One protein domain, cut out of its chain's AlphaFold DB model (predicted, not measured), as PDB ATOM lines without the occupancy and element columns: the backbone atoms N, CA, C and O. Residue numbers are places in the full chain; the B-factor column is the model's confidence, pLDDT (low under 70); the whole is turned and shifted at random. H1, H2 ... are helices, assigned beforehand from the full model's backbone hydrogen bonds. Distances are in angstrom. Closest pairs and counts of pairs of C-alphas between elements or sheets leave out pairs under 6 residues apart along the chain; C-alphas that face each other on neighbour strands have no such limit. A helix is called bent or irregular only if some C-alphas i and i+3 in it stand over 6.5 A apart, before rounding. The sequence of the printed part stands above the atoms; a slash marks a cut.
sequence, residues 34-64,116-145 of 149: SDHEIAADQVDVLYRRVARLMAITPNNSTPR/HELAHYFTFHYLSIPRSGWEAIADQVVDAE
ATOM      1  N   SER A  34     -23.041  39.578 -29.799       40.91
ATOM      2  CA  SER A  34     -22.788  38.596 -28.734       40.91
ATOM      3  C   SER A  34     -22.256  37.267 -29.284       40.91
ATOM      4  O   SER A  34     -22.394  36.955 -30.468       40.91
ATOM      5  N   ASP A  35     -21.657  36.463 -28.403       42.62
ATOM      6  CA  ASP A  35     -21.088  35.147 -28.730       42.62
ATOM      7  C   ASP A  35     -22.159  34.068 -29.019       42.62
ATOM      8  O   ASP A  35     -21.825  32.928 -29.348       42.62
ATOM      9  N   HIS A  36     -23.450  34.403 -28.908       47.97
ATOM     10  CA  HIS A  36     -24.566  33.487 -29.144       47.97
ATOM     11  C   HIS A  36     -25.274  33.817 -30.455       47.97
ATOM     12  O   HIS A  36     -25.896  34.866 -30.590       47.97
ATOM     13  N   GLU A  37     -25.189  32.916 -31.435       55.75
ATOM     14  CA  GLU A  37     -25.858  33.063 -32.728       55.75
ATOM     15  C   GLU A  37     -27.384  33.008 -32.562       55.75
ATOM     16  O   GLU A  37     -27.947  31.971 -32.217       55.75
ATOM     17  N   ILE A  38     -28.062  34.134 -32.811       65.50
ATOM     18  CA  ILE A  38     -29.523  34.169 -32.936       65.50
ATOM     19  C   ILE A  38     -29.887  33.782 -34.363       65.50
ATOM     20  O   ILE A  38     -29.521  34.480 -35.312       65.50
ATOM     21  N   ALA A  39     -30.643  32.700 -34.521       71.94
ATOM     22  CA  ALA A  39     -31.076  32.267 -35.836       71.94
ATOM     23  C   ALA A  39     -32.204  33.177 -36.362       71.94
ATOM     24  O   ALA A  39     -33.181  33.480 -35.670       71.94
ATOM     25  N   ALA A  40     -32.064  33.651 -37.604       73.94
ATOM     26  CA  ALA A  40     -32.994  34.622 -38.188       73.94
ATOM     27  C   ALA A  40     -34.430  34.103 -38.327       73.94
ATOM     28  O   ALA A  40     -35.388  34.869 -38.228       73.94
ATOM     29  N   ASP A  41     -34.585  32.797 -38.507       78.88
ATOM     30  CA  ASP A  41     -35.871  32.113 -38.553       78.88
ATOM     31  C   ASP A  41     -36.609  32.155 -37.207       78.88
ATOM     32  O   ASP A  41     -37.824  32.349 -37.195       78.88
ATOM     33  N   GLN A  42     -35.903  32.056 -36.075       81.38
ATOM     34  CA  GLN A  42     -36.508  32.137 -34.742       81.38
ATOM     35  C   GLN A  42     -37.146  33.510 -34.502       81.38
ATOM     36  O   GLN A  42     -38.276  33.599 -34.009       81.38
ATOM     37  N   VAL A  43     -36.461  34.580 -34.915       85.69
ATOM     38  CA  VAL A  43     -36.987  35.949 -34.841       85.69
ATOM     39  C   VAL A  43     -38.148  36.146 -35.817       85.69
ATOM     40  O   VAL A  43     -39.142  36.770 -35.450       85.69
ATOM     41  N   ASP A  44     -38.082  35.583 -37.029       86.88
ATOM     42  CA  ASP A  44     -39.170  35.663 -38.021       86.88
ATOM     43  C   ASP A  44     -40.451  34.979 -37.523       86.88
ATOM     44  O   ASP A  44     -41.555  35.524 -37.636       86.88
ATOM     45  N   VAL A  45     -40.301  33.782 -36.948       89.50
ATOM     46  CA  VAL A  45     -41.396  33.011 -36.354       89.50
ATOM     47  C   VAL A  45     -42.024  33.798 -35.213       89.50
ATOM     48  O   VAL A  45     -43.253  33.920 -35.165       89.50
ATOM     49  N   LEU A  46     -41.205  34.367 -34.325       91.75
ATOM     50  CA  LEU A  46     -41.714  35.135 -33.199       91.75
ATOM     51  C   LEU A  46     -42.400  36.430 -33.656       91.75
ATOM     52  O   LEU A  46     -43.527  36.680 -33.243       91.75
ATOM     53  N   TYR A  47     -41.818  37.181 -34.595       94.19
ATOM     54  CA  TYR A  47     -42.438  38.367 -35.204       94.19
ATOM     55  C   TYR A  47     -43.857  38.081 -35.715       94.19
ATOM     56  O   TYR A  47     -44.807  38.800 -35.395       94.19
ATOM     57  N   ARG A  48     -44.032  36.997 -36.483       94.75
ATOM     58  CA  ARG A  48     -45.348  36.601 -37.016       94.75
ATOM     59  C   ARG A  48     -46.310  36.146 -35.922       94.75
ATOM     60  O   ARG A  48     -47.516  36.353 -36.058       94.75
ATOM     61  N   ARG A  49     -45.799  35.502 -34.870       95.25
ATOM     62  CA  ARG A  49     -46.601  35.068 -33.721       95.25
ATOM     63  C   ARG A  49     -47.119  36.273 -32.939       95.25
ATOM     64  O   ARG A  49     -48.323  36.352 -32.736       95.25
ATOM     65  N   VAL A  50     -46.261  37.240 -32.618       96.81
ATOM     66  CA  VAL A  50     -46.646  38.491 -31.942       96.81
ATOM     67  C   VAL A  50     -47.681  39.262 -32.760       96.81
ATOM     68  O   VAL A  50     -48.724  39.631 -32.226       96.81
ATOM     69  N   ALA A  51     -47.470  39.414 -34.074       96.31
ATOM     70  CA  ALA A  51     -48.454  40.048 -34.955       96.31
ATOM     71  C   ALA A  51     -49.839  39.390 -34.840       96.31
ATOM     72  O   ALA A  51     -50.855  40.074 -34.740       96.31
ATOM     73  N   ARG A  52     -49.879  38.051 -34.811       96.88
ATOM     74  CA  ARG A  52     -51.118  37.281 -34.666       96.88
ATOM     75  C   ARG A  52     -51.769  37.476 -33.300       96.88
ATOM     76  O   ARG A  52     -52.979  37.669 -33.261       96.88
ATOM     77  N   LEU A  53     -50.993  37.425 -32.214       96.62
ATOM     78  CA  LEU A  53     -51.491  37.647 -30.851       96.62
ATOM     79  C   LEU A  53     -52.127  39.035 -30.709       96.62
ATOM     80  O   LEU A  53     -53.144  39.185 -30.043       96.62
ATOM     81  N   MET A  54     -51.587  40.023 -31.418       96.38
ATOM     82  CA  MET A  54     -52.112  41.388 -31.460       96.38
ATOM     83  C   MET A  54     -53.190  41.616 -32.532       96.38
ATOM     84  O   MET A  54     -53.623  42.749 -32.725       96.38
ATOM     85  N   ALA A  55     -53.610  40.571 -33.255       96.38
ATOM     86  CA  ALA A  55     -54.549  40.650 -34.379       96.38
ATOM     87  C   ALA A  55     -54.146  41.662 -35.479       96.38
ATOM     88  O   ALA A  55     -54.991  42.273 -36.134       96.38
ATOM     89  N   ILE A  56     -52.843  41.818 -35.716       95.50
ATOM     90  CA  ILE A  56     -52.267  42.710 -36.725       95.50
ATOM     91  C   ILE A  56     -51.868  41.908 -37.964       95.50
ATOM     92  O   ILE A  56     -51.271  40.836 -37.880       95.50
ATOM     93  N   THR A  57     -52.155  42.468 -39.141       94.75
ATOM     94  CA  THR A  57     -51.632  41.972 -40.422       94.75
ATOM     95  C   THR A  57     -50.500  42.891 -40.888       94.75
ATOM     96  O   THR A  57     -50.783  43.992 -41.369       94.75
ATOM     97  N   PRO A  58     -49.221  42.479 -40.761       90.38
ATOM     98  CA  PRO A  58     -48.103  43.277 -41.238       90.38
ATOM     99  C   PRO A  58     -48.196  43.474 -42.752       90.38
ATOM    100  O   PRO A  58     -48.518  42.545 -43.492       90.38
ATOM    101  N   ASN A  59     -47.896  44.681 -43.217       85.81
ATOM    102  CA  ASN A  59     -47.863  45.014 -44.638       85.81
ATOM    103  C   ASN A  59     -46.441  45.409 -45.053       85.81
ATOM    104  O   ASN A  59     -45.619  45.778 -44.220       85.81
ATOM    105  N   ASN A  60     -46.157  45.351 -46.354       80.81
ATOM    106  CA  ASN A  60     -44.809  45.593 -46.876       80.81
ATOM    107  C   ASN A  60     -44.377  47.070 -46.829       80.81
ATOM    108  O   ASN A  60     -43.206  47.355 -47.060       80.81
ATOM    109  N   SER A  61     -45.298  48.009 -46.584       86.06
ATOM    110  CA  SER A  61     -44.973  49.439 -46.487       86.06
ATOM    111  C   SER A  61     -44.394  49.838 -45.130       86.06
ATOM    112  O   SER A  61     -43.710  50.855 -45.051       86.06
ATOM    113  N   THR A  62     -44.625  49.045 -44.082       86.56
ATOM    114  CA  THR A  62     -44.003  49.254 -42.773       86.56
ATOM    115  C   THR A  62     -42.789  48.329 -42.647       86.56
ATOM    116  O   THR A  62     -42.954  47.106 -42.674       86.56
ATOM    117  N   PRO A  63     -41.562  48.864 -42.514       89.38
ATOM    118  CA  PRO A  63     -40.376  48.033 -42.364       89.38
ATOM    119  C   PRO A  63     -40.410  47.266 -41.039       89.38
ATOM    120  O   PRO A  63     -40.902  47.762 -40.024       89.38
ATOM    121  N   ARG A  64     -39.860  46.054 -41.038       90.56
ATOM    122  CA  ARG A  64     -39.658  45.265 -39.815       90.56
ATOM    123  C   ARG A  64     -38.571  45.890 -38.943       90.56
ATOM    124  O   ARG A  64     -37.689  46.540 -39.507       90.56
ATOM    125  N   HIS A 116     -42.004  41.104 -25.863       93.56
ATOM    126  CA  HIS A 116     -42.354  42.396 -25.278       93.56
ATOM    127  C   HIS A 116     -41.978  43.559 -26.214       93.56
ATOM    128  O   HIS A 116     -42.825  44.371 -26.595       93.56
ATOM    129  N   GLU A 117     -40.735  43.596 -26.697       95.06
ATOM    130  CA  GLU A 117     -40.274  44.682 -27.574       95.06
ATOM    131  C   GLU A 117     -40.918  44.658 -28.969       95.06
ATOM    132  O   GLU A 117     -41.196  45.704 -29.566       95.06
ATOM    133  N   LEU A 118     -41.221  43.470 -29.503       96.38
ATOM    134  CA  LEU A 118     -42.001  43.343 -30.734       96.38
ATOM    135  C   LEU A 118     -43.424  43.886 -30.557       96.38
ATOM    136  O   LEU A 118     -43.964  44.494 -31.487       96.38
ATOM    137  N   ALA A 119     -44.028  43.721 -29.379       96.88
ATOM    138  CA  ALA A 119     -45.336  44.295 -29.087       96.88
ATOM    139  C   ALA A 119     -45.286  45.832 -29.066       96.88
ATOM    140  O   ALA A 119     -46.186  46.484 -29.604       96.88
ATOM    141  N   HIS A 120     -44.212  46.437 -28.550       94.69
ATOM    142  CA  HIS A 120     -43.985  47.880 -28.684       94.69
ATOM    143  C   HIS A 120     -43.849  48.325 -30.146       94.69
ATOM    144  O   HIS A 120     -44.461  49.324 -30.534       94.69
ATOM    145  N   TYR A 121     -43.106  47.578 -30.973       95.69
ATOM    146  CA  TYR A 121     -43.011  47.839 -32.416       95.69
ATOM    147  C   TYR A 121     -44.393  47.861 -33.081       95.69
ATOM    148  O   TYR A 121     -44.749  48.824 -33.768       95.69
ATOM    149  N   PHE A 122     -45.196  46.825 -32.849       96.69
ATOM    150  CA  PHE A 122     -46.524  46.720 -33.441       96.69
ATOM    151  C   PHE A 122     -47.470  47.798 -32.923       96.69
ATOM    152  O   PHE A 122     -48.215  48.387 -33.706       96.69
ATOM    153  N   THR A 123     -47.392  48.109 -31.631       95.44
ATOM    154  CA  THR A 123     -48.180  49.186 -31.038       95.44
ATOM    155  C   THR A 123     -47.846  50.518 -31.695       95.44
ATOM    156  O   THR A 123     -48.753  51.203 -32.143       95.44
ATOM    157  N   PHE A 124     -46.565  50.855 -31.855       94.12
ATOM    158  CA  PHE A 124     -46.156  52.108 -32.490       94.12
ATOM    159  C   PHE A 124     -46.660  52.264 -33.929       94.12
ATOM    160  O   PHE A 124     -47.094  53.347 -34.319       94.12
ATOM    161  N   HIS A 125     -46.564  51.202 -34.732       93.69
ATOM    162  CA  HIS A 125     -46.816  51.291 -36.170       93.69
ATOM    163  C   HIS A 125     -48.260  51.011 -36.587       93.69
ATOM    164  O   HIS A 125     -48.668  51.461 -37.658       93.69
ATOM    165  N   TYR A 126     -49.012  50.249 -35.794       94.44
ATOM    166  CA  TYR A 126     -50.330  49.750 -36.194       94.44
ATOM    167  C   TYR A 126     -51.445  50.146 -35.238       94.44
ATOM    168  O   TYR A 126     -52.610  50.113 -35.632       94.44
ATOM    169  N   LEU A 127     -51.114  50.529 -34.003       90.50
ATOM    170  CA  LEU A 127     -52.102  50.898 -33.005       90.50
ATOM    171  C   LEU A 127     -51.992  52.401 -32.721       90.50
ATOM    172  O   LEU A 127     -50.960  52.904 -32.292       90.50
ATOM    173  N   SER A 128     -53.076  53.151 -32.914       84.69
ATOM    174  CA  SER A 128     -53.143  54.581 -32.561       84.69
ATOM    175  C   SER A 128     -53.283  54.787 -31.041       84.69
ATOM    176  O   SER A 128     -54.180  55.493 -30.582       84.69
ATOM    177  N   ILE A 129     -52.435  54.123 -30.253       86.81
ATOM    178  CA  ILE A 129     -52.492  54.059 -28.789       86.81
ATOM    179  C   ILE A 129     -51.404  54.960 -28.185       86.81
ATOM    180  O   ILE A 129     -50.243  54.896 -28.606       86.81
ATOM    181  N   PRO A 130     -51.734  55.794 -27.177       87.25
ATOM    182  CA  PRO A 130     -50.746  56.630 -26.503       87.25
ATOM    183  C   PRO A 130     -49.690  55.783 -25.785       87.25
ATOM    184  O   PRO A 130     -49.984  54.705 -25.272       87.25
ATOM    185  N   ARG A 131     -48.466  56.316 -25.670       81.00
ATOM    186  CA  ARG A 131     -47.315  55.603 -25.083       81.00
ATOM    187  C   ARG A 131     -47.569  55.051 -23.673       81.00
ATOM    188  O   ARG A 131     -47.015  54.021 -23.318       81.00
ATOM    189  N   SER A 132     -48.442  55.685 -22.892       80.50
ATOM    190  CA  SER A 132     -48.834  55.217 -21.555       80.50
ATOM    191  C   SER A 132     -49.552  53.862 -21.537       80.50
ATOM    192  O   SER A 132     -49.652  53.265 -20.474       80.50
ATOM    193  N   GLY A 133     -50.088  53.397 -22.670       83.31
ATOM    194  CA  GLY A 133     -50.755  52.095 -22.786       83.31
ATOM    195  C   GLY A 133     -49.879  50.983 -23.366       83.31
ATOM    196  O   GLY A 133     -50.345  49.856 -23.474       83.31
ATOM    197  N   TRP A 134     -48.643  51.283 -23.772       89.94
ATOM    198  CA  TRP A 134     -47.807  50.330 -24.506       89.94
ATOM    199  C   TRP A 134     -47.323  49.167 -23.643       89.94
ATOM    200  O   TRP A 134     -47.372  48.034 -24.105       89.94
ATOM    201  N   GLU A 135     -46.903  49.444 -22.406       88.38
ATOM    202  CA  GLU A 135     -46.458  48.423 -21.439       88.38
ATOM    203  C   GLU A 135     -47.564  47.395 -21.184       88.38
ATOM    204  O   GLU A 135     -47.368  46.206 -21.388       88.38
ATOM    205  N   ALA A 136     -48.780  47.863 -20.884       88.12
ATOM    206  CA  ALA A 136     -49.915  46.980 -20.618       88.12
ATOM    207  C   ALA A 136     -50.275  46.081 -21.815       88.12
ATOM    208  O   ALA A 136     -50.728  44.956 -21.624       88.12
ATOM    209  N   ILE A 137     -50.095  46.568 -23.048       92.00
ATOM    210  CA  ILE A 137     -50.284  45.752 -24.255       92.00
ATOM    211  C   ILE A 137     -49.155  44.727 -24.384       92.00
ATOM    212  O   ILE A 137     -49.425  43.571 -24.696       92.00
ATOM    213  N   ALA A 138     -47.905  45.134 -24.160       91.62
ATOM    214  CA  ALA A 138     -46.761  44.236 -24.239       91.62
ATOM    215  C   ALA A 138     -46.860  43.099 -23.209       91.62
ATOM    216  O   ALA A 138     -46.683  41.942 -23.585       91.62
ATOM    217  N   ASP A 139     -47.261  43.406 -21.973       87.50
ATOM    218  CA  ASP A 139     -47.507  42.422 -20.913       87.50
ATOM    219  C   ASP A 139     -48.599  41.417 -21.317       87.50
ATOM    220  O   ASP A 139     -48.388  40.209 -21.263       87.50
ATOM    221  N   GLN A 140     -49.739  41.896 -21.832       94.06
ATOM    222  CA  GLN A 140     -50.820  41.019 -22.312       94.06
ATOM    223  C   GLN A 140     -50.371  40.075 -23.431       94.06
ATOM    224  O   GLN A 140     -50.841  38.940 -23.526       94.06
ATOM    225  N   VAL A 141     -49.498  40.552 -24.318       94.62
ATOM    226  CA  VAL A 141     -48.991  39.754 -25.435       94.62
ATOM    227  C   VAL A 141     -47.998  38.704 -24.951       94.62
ATOM    228  O   VAL A 141     -48.049  37.584 -25.455       94.62
ATOM    229  N   VAL A 142     -47.147  39.032 -23.976       92.12
ATOM    230  CA  VAL A 142     -46.266  38.066 -23.306       92.12
ATOM    231  C   VAL A 142     -47.093  36.972 -22.629       92.12
ATOM    232  O   VAL A 142     -46.904  35.801 -22.950       92.12
ATOM    233  N   ASP A 143     -48.081  37.340 -21.807       89.94
ATOM    234  CA  ASP A 143     -48.955  36.380 -21.117       89.94
ATOM    235  C   ASP A 143     -49.654  35.429 -22.109       89.94
ATOM    236  O   ASP A 143     -49.744  34.216 -21.897       89.94
ATOM    237  N   ALA A 144     -50.141  35.969 -23.230       91.81
ATOM    238  CA  ALA A 144     -50.787  35.179 -24.274       91.81
ATOM    239  C   ALA A 144     -49.804  34.269 -25.034       91.81
ATOM    240  O   ALA A 144     -50.190  33.195 -25.505       91.81
ATOM    241  N   GLU A 145     -48.547  34.688 -25.181       89.62
ATOM    242  CA  GLU A 145     -47.488  33.899 -25.806       89.62
ATOM    243  C   GLU A 145     -47.141  32.676 -24.958       89.62
ATOM    244  O   GLU A 145     -47.114  31.570 -25.506       89.62
TER     245      GLU A 145
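Overview. This is residues 34 to 64 and 116 to 145 of the 149 residues of an uncharacterized protein of Candidatus Methylomirabilis limnetica (UniProt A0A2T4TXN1). Three helices cross one another at wide angles in a small cluster: H2 and H3 pack closely, the last part of H1 packs on both, and residues 34 to 42 stick out as an arm. The printed part has 61 residues with three named helices, H1, H2, H3, all helix. It is only just compact, close to loose, with a radius of gyration of the C-alphas of 12.3 A, spanning 36 by 27 by 20 A.

Arrangement. H1, residues 40 to 53, touches H2, residues 116 to 126, with residues 47 to 51 alone, at a steep tilt of 61 degrees, the same way; the closest C-alphas, of Val 50 and Ala 119, are 6.6 A apart. Residues 50 to 53 alone touch H3, residues 131 to 145, about perpendicular at 73 degrees; the closest C-alphas are Leu 53 and Val 141, 6.3 A. H2 and H3 touch at a steep tilt of 57 degrees, opposite ways, closest at C-alphas His 116 and Ala 138, 4.9 A. Every O i to N i+4 pair is within hydrogen-bond range in H1 and H2, 9 of 11 in H3.

Along the chain. H1 begins at C-alpha 40 (-32.994, 34.622, -38.188) and measures 20.1 A, H2 15.4 A. H3, 21.7 A, ends at C-alpha 145 (-47.488, 33.899, -25.806); it is irregular, with C-alphas 132 and 135 7.2 A apart.

Size, cuts and confidence. Residues 65 to 115 are not printed; C-alphas 64 and 116 are 15.1 A apart across the cut. The link H2 to H3 is tight. Residues 34 to 38 have pLDDT under 70.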